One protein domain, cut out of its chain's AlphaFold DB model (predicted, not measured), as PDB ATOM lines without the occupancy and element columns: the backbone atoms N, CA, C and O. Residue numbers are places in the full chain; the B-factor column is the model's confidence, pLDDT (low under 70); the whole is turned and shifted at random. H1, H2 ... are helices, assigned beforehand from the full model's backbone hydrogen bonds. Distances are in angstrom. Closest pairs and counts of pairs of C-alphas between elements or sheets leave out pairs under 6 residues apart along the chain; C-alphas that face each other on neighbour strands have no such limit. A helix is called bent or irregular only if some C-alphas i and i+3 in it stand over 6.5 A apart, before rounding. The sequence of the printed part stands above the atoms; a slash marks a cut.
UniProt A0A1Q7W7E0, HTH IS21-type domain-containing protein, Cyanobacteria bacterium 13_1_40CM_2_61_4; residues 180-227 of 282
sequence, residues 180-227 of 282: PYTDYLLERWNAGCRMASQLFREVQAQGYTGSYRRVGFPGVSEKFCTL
ATOM      1  N   PRO A 180     157.603 159.365 165.985       83.81
ATOM      2  CA  PRO A 180     156.699 159.479 167.135       83.81
ATOM      3  C   PRO A 180     155.265 159.888 166.763       83.81
ATOM      4  O   PRO A 180     154.349 159.683 167.545       83.81
ATOM      5  N   TYR A 181     155.075 160.464 165.574       83.44
ATOM      6  CA  TYR A 181     153.804 161.012 165.105       83.44
ATOM      7  C   TYR A 181     153.155 160.151 164.013       83.44
ATOM      8  O   TYR A 181     152.119 160.532 163.470       83.44
ATOM      9  N   THR A 182     153.752 159.009 163.645       80.56
ATOM     10  CA  THR A 182     153.229 158.165 162.558       80.56
ATOM     11  C   THR A 182     151.856 157.597 162.871       80.56
ATOM     12  O   THR A 182     151.024 157.557 161.972       80.56
ATOM     13  N   ASP A 183     151.605 157.218 164.122       80.19
ATOM     14  CA  ASP A 183     150.340 156.594 164.525       80.19
ATOM     15  C   ASP A 183     149.187 157.604 164.460       80.19
ATOM     16  O   ASP A 183     148.147 157.325 163.869       80.19
ATOM     17  N   TYR A 184     149.421 158.833 164.932       84.25
ATOM     18  CA  TYR A 184     148.465 159.936 164.798       84.25
ATOM     19  C   TYR A 184     148.182 160.280 163.328       84.25
ATOM     20  O   TYR A 184     147.037 160.466 162.917       84.25
ATOM     21  N   LEU A 185     149.228 160.342 162.499       84.56
ATOM     22  CA  LEU A 185     149.073 160.591 161.067       84.56
ATOM     23  C   LEU A 185     148.286 159.466 160.376       84.56
ATOM     24  O   LEU A 185     147.519 159.756 159.458       84.56
ATOM     25  N   LEU A 186     148.471 158.207 160.797       82.44
ATOM     26  CA  LEU A 186     147.765 157.032 160.270       82.44
ATOM     27  C   LEU A 186     146.279 157.136 160.599       82.44
ATOM     28  O   LEU A 186     145.439 156.999 159.713       82.44
ATOM     29  N   GLU A 187     145.962 157.440 161.853       82.75
ATOM     30  CA  GLU A 187     144.594 157.625 162.324       82.75
ATOM     31  C   GLU A 187     143.878 158.738 161.551       82.75
ATOM     32  O   GLU A 187     142.799 158.522 160.999       82.75
ATOM     33  N   ARG A 188     144.506 159.911 161.410       85.25
ATOM     34  CA  ARG A 188     143.924 161.043 160.671       85.25
ATOM     35  C   ARG A 188     143.766 160.761 159.180       85.25
ATOM     36  O   ARG A 188     142.773 161.180 158.582       85.25
ATOM     37  N   TRP A 189     144.707 160.034 158.581       80.38
ATOM     38  CA  TRP A 189     144.609 159.581 157.194       80.38
ATOM     39  C   TRP A 189     143.443 158.605 156.992       80.38
ATOM     40  O   TRP A 189     142.685 158.743 156.029       80.38
ATOM     41  N   ASN A 190     143.260 157.668 157.925       76.56
ATOM     42  CA  ASN A 190     142.158 156.702 157.922       76.56
ATOM     43  C   ASN A 190     140.802 157.362 158.198       76.56
ATOM     44  O   ASN A 190     139.800 156.954 157.622       76.56
ATOM     45  N   ALA A 191     140.781 158.444 158.978       81.25
ATOM     46  CA  ALA A 191     139.618 159.309 159.168       81.25
ATOM     47  C   ALA A 191     139.302 160.198 157.941       81.25
ATOM     48  O   ALA A 191     138.413 161.044 157.998       81.25
ATOM     49  N   GLY A 192     140.027 160.040 156.826       78.69
ATOM     50  CA  GLY A 192     139.748 160.719 155.559       78.69
ATOM     51  C   GLY A 192     140.469 162.054 155.362       78.69
ATOM     52  O   GLY A 192     140.239 162.721 154.352       78.69
ATOM     53  N   CYS A 193     141.378 162.458 156.256       77.12
ATOM     54  CA  CYS A 193     142.163 163.679 156.058       77.12
ATOM     55  C   CYS A 193     143.195 163.475 154.936       77.12
ATOM     56  O   CYS A 193     144.226 162.832 155.129       77.12
ATOM     57  N   ARG A 194     142.939 164.054 153.757       77.12
ATOM     58  CA  ARG A 194     143.847 163.993 152.592       77.12
ATOM     59  C   ARG A 194     144.774 165.205 152.458       77.12
ATOM     60  O   ARG A 194     145.646 165.224 151.594       77.12
ATOM     61  N   MET A 195     144.607 166.222 153.303       81.12
ATOM     62  CA  MET A 195     145.374 167.467 153.229       81.12
ATOM     63  C   MET A 195     146.645 167.404 154.085       81.12
ATOM     64  O   MET A 195     146.608 167.585 155.301       81.12
ATOM     65  N   ALA A 196     147.802 167.233 153.443       79.50
ATOM     66  CA  ALA A 196     149.095 167.168 154.136       79.50
ATOM     67  C   ALA A 196     149.448 168.450 154.923       79.50
ATOM     68  O   ALA A 196     150.157 168.388 155.923       79.50
ATOM     69  N   SER A 197     148.957 169.619 154.497       82.94
ATOM     70  CA  SER A 197     149.147 170.901 155.203       82.94
ATOM     71  C   SER A 197     148.384 170.975 156.524       82.94
ATOM     72  O   SER A 197     148.837 171.621 157.468       82.94
ATOM     73  N   GLN A 198     147.238 170.303 156.606       83.62
ATOM     74  CA  GLN A 198     146.474 170.170 157.839       83.62
ATOM     75  C   GLN A 198     147.192 169.228 158.810       83.62
ATOM     76  O   GLN A 198     147.478 169.630 159.934       83.62
ATOM     77  N   LEU A 199     147.595 168.048 158.334       85.75
ATOM     78  CA  LEU A 199     148.362 167.074 159.118       85.75
ATOM     79  C   LEU A 199     149.667 167.666 159.673       85.75
ATOM     80  O   LEU A 199     150.032 167.419 160.818       85.75
ATOM     81  N   PHE A 200     150.360 168.489 158.882       86.00
ATOM     82  CA  PHE A 200     151.573 169.166 159.334       86.00
ATOM     83  C   PHE A 200     151.311 170.156 160.475       86.00
ATOM     84  O   PHE A 200     152.042 170.121 161.459       86.00
ATOM     85  N   ARG A 201     150.265 170.993 160.388       87.00
ATOM     86  CA  ARG A 201     149.909 171.932 161.470       87.00
ATOM     87  C   ARG A 201     149.556 171.208 162.767       87.00
ATOM     88  O   ARG A 201     149.961 171.643 163.839       87.00
ATOM     89  N   GLU A 202     148.835 170.100 162.663       87.38
ATOM     90  CA  GLU A 202     148.412 169.301 163.815       87.38
ATOM     91  C   GLU A 202     149.597 168.633 164.509       87.38
ATOM     92  O   GLU A 202     149.727 168.697 165.728       87.38
ATOM     93  N   VAL A 203     150.511 168.055 163.732       89.44
ATOM     94  CA  VAL A 203     151.716 167.417 164.270       89.44
ATOM     95  C   VAL A 203     152.712 168.459 164.792       89.44
ATOM     96  O   VAL A 203     153.363 168.236 165.811       89.44
ATOM     97  N   GLN A 204     152.774 169.645 164.180       88.06
ATOM     98  CA  GLN A 204     153.547 170.780 164.694       88.06
ATOM     99  C   GLN A 204     153.012 171.274 166.049       88.06
ATOM    100  O   GLN A 204     153.809 171.559 166.941       88.06
ATOM    101  N   ALA A 205     151.690 171.299 166.250       87.62
ATOM    102  CA  ALA A 205     151.084 171.619 167.545       87.62
ATOM    103  C   ALA A 205     151.402 170.572 168.633       87.62
ATOM    104  O   ALA A 205     151.468 170.910 169.809       87.62
ATOM    105  N   GLN A 206     151.675 169.321 168.242       85.81
ATOM    106  CA  GLN A 206     152.138 168.241 169.127       85.81
ATOM    107  C   GLN A 206     153.669 168.240 169.344       85.81
ATOM    108  O   GLN A 206     154.235 167.275 169.861       85.81
ATOM    109  N   GLY A 207     154.368 169.307 168.939       86.25
ATOM    110  CA  GLY A 207     155.802 169.485 169.183       86.25
ATOM    111  C   GLY A 207     156.723 168.992 168.064       86.25
ATOM    112  O   GLY A 207     157.930 168.874 168.274       86.25
ATOM    113  N   TYR A 208     156.200 168.709 166.868       86.88
ATOM    114  CA  TYR A 208     157.039 168.319 165.737       86.88
ATOM    115  C   TYR A 208     157.895 169.477 165.219       86.88
ATOM    116  O   TYR A 208     157.392 170.503 164.768       86.88
ATOM    117  N   THR A 209     159.210 169.260 165.203       83.56
ATOM    118  CA  THR A 209     160.220 170.240 164.770       83.56
ATOM    119  C   THR A 209     160.743 170.001 163.350       83.56
ATOM    120  O   THR A 209     161.677 170.664 162.901       83.56
ATOM    121  N   GLY A 210     160.189 169.022 162.628       83.50
ATOM    122  CA  GLY A 210     160.620 168.694 161.268       83.50
ATOM    123  C   GLY A 210     159.946 169.544 160.184       83.50
ATOM    124  O   GLY A 210     159.083 170.375 160.446       83.50
ATOM    125  N   SER A 211     160.338 169.328 158.927       81.44
ATOM    126  CA  SER A 211     159.836 170.117 157.799       81.44
ATOM    127  C   SER A 211     158.543 169.563 157.197       81.44
ATOM    128  O   SER A 211     158.350 168.347 157.107       81.44
ATOM    129  N   TYR A 212     157.705 170.462 156.665       81.56
ATOM    130  CA  TYR A 212     156.492 170.125 155.907       81.56
ATOM    131  C   TYR A 212     156.743 169.069 154.823       81.56
ATOM    132  O   TYR A 212     155.984 168.113 154.691       81.56
ATOM    133  N   ARG A 213     157.865 169.186 154.097       75.12
ATOM    134  CA  ARG A 213     158.258 168.261 153.022       75.12
ATOM    135  C   ARG A 213     158.334 166.804 153.482       75.12
ATOM    136  O   ARG A 213     158.183 165.916 152.655       75.12
ATOM    137  N   ARG A 214     158.578 166.549 154.770       73.38
ATOM    138  CA  ARG A 214     158.654 165.202 155.346       73.38
ATOM    139  C   ARG A 214     157.272 164.633 155.694       73.38
ATOM    140  O   ARG A 214     157.109 163.423 155.601       73.38
ATOM    141  N   VAL A 215     156.298 165.481 156.034       74.12
ATOM    142  CA  VAL A 215     154.884 165.103 156.250       74.12
ATOM    143  C   VAL A 215     154.139 164.967 154.918       74.12
ATOM    144  O   VAL A 215     153.338 164.057 154.743       74.12
ATOM    145  N   GLY A 216     154.447 165.834 153.951       62.78
ATOM    146  CA  GLY A 216     153.869 165.831 152.606       62.78
ATOM    147  C   GLY A 216     154.605 164.965 151.580       62.78
ATOM    148  O   GLY A 216     154.297 165.059 150.395       62.78
ATOM    149  N   PHE A 217     155.598 164.158 151.982       47.78
ATOM    150  CA  PHE A 217     156.309 163.292 151.038       47.78
ATOM    151  C   PHE A 217     155.409 162.109 150.628       47.78
ATOM    152  O   PHE A 217     154.960 161.370 151.508       47.78
ATOM    153  N   PRO A 218     155.195 161.847 149.326       45.03
ATOM    154  CA  PRO A 218     154.335 160.751 148.861       45.03
ATOM    155  C   PRO A 218     154.782 159.353 149.333       45.03
ATOM    156  O   PRO A 218     153.965 158.448 149.437       45.03
ATOM    157  N   GLY A 219     156.046 159.182 149.739       45.34
ATOM    158  CA  GLY A 219     156.543 157.934 150.341       45.34
ATOM    159  C   GLY A 219     156.018 157.617 151.754       45.34
ATOM    160  O   GLY A 219     156.238 156.511 152.248       45.34
ATOM    161  N   VAL A 220     155.332 158.554 152.421       47.25
ATOM    162  CA  VAL A 220     154.552 158.273 153.642       47.25
ATOM    163  C   VAL A 220     153.175 157.722 153.251       47.25
ATOM    164  O   VAL A 220     152.731 156.740 153.831       47.25
ATOM    165  N   SER A 221     152.557 158.244 152.185       44.22
ATOM    166  CA  SER A 221     151.284 157.741 151.643       44.22
ATOM    167  C   SER A 221     151.375 156.282 151.174       44.22
ATOM    168  O   SER A 221     150.474 155.494 151.451       44.22
ATOM    169  N   GLU A 222     152.494 155.888 150.562       37.91
ATOM    170  CA  GLU A 222     152.710 154.516 150.078       37.91
ATOM    171  C   GLU A 222     152.912 153.508 151.227       37.91
ATOM    172  O   GLU A 222     152.336 152.424 151.204       37.91
ATOM    173  N   LYS A 223     153.631 153.894 152.296       43.69
ATOM    174  CA  LYS A 223     153.764 153.072 153.516       43.69
ATOM    175  C   LYS A 223     152.455 152.950 154.300       43.69
ATOM    176  O   LYS A 223     152.220 151.917 154.923       43.69
ATOM    177  N   PHE A 224     151.613 153.981 154.263       44.62
ATOM    178  CA  PHE A 224     150.339 154.028 154.983       44.62
ATOM    179  C   PHE A 224     149.229 153.276 154.230       44.62
ATOM    180  O   PHE A 224     148.336 152.719 154.860       44.62
ATOM    181  N   CYS A 225     149.307 153.186 152.897       38.81
ATOM    182  CA  CYS A 225     148.363 152.419 152.083       38.81
ATOM    183  C   CYS A 225     148.520 150.896 152.277       38.81
ATOM    184  O   CYS A 225     147.522 150.187 152.357       38.81
ATOM    185  N   THR A 226     149.744 150.388 152.470       36.22
ATOM    186  CA  THR A 226     149.997 148.952 152.724       36.22
ATOM    187  C   THR A 226     149.512 148.424 154.079       36.22
ATOM    188  O   THR A 226     149.451 147.212 154.255       36.22
ATOM    189  N   LEU A 227     149.172 149.292 155.035       43.62
ATOM    190  CA  LEU A 227     148.713 148.887 156.372       43.62
ATOM    191  C   LEU A 227     147.180 148.805 156.499       43.62
ATOM    192  O   LEU A 227     146.694 148.336 157.523       43.62
TER     193      LEU A 227
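This is residues 180 to 227 of the 282 residues of the protein "HTH IS21-type domain-containing protein" of Cyanobacteria bacterium 13_1_40CM_2_61_4 (UniProt A0A1Q7W7E0). Two helices, H1 and H2, make a skewed hairpin; on one side of it, short H3 packs on H2 and H4 comes near H1. The 48 printed residues, all helix in class, hold four named helices, H1 to H4 in chain order, and no named strand. The whole is compact, with a radius of gyration of the C-alphas of 9.8 A, and rounded, spanning 26 by 19 by 19 A.

H1, residues 180 to 190, and H2, residues 196 to 205, touch as a helical hairpin, opposite ways at a steep tilt of 42 degrees; their closest C-alphas, of Tyr 181 and Val 203, are 6.8 A apart. H2 touches H3, residues 212 to 215, closest at the C-alphas of Phe 200 and Tyr 212, 6.1 A. H4, residues 218 to 225, is close to H1 but not clearly touching; their closest C-alphas, of Leu 186 and Phe 224, are 6.6 A apart. H3 and H4 meet only through their link. Every O i to N i+4 pair is within hydrogen-bond range in H2, 6 of 7 in H1 and 3 of 4 in H4; H3 is too short for one.

H1 runs 17.4 A from C-alpha 180 at (156.699, 159.479, 167.135) and is irregular, C-alphas 180 and 183 being 7.5 A apart. H2 measures 14.3 A, H3 5.3 A and H4 10.7 A, ending at C-alpha 225 (148.363, 152.419, 152.083).

The farthest C-alphas, of Ala 205 and Thr 226, are 27.1 A apart. The printed part has no cut and no long link. Residues 216 to 227 have pLDDT under 70.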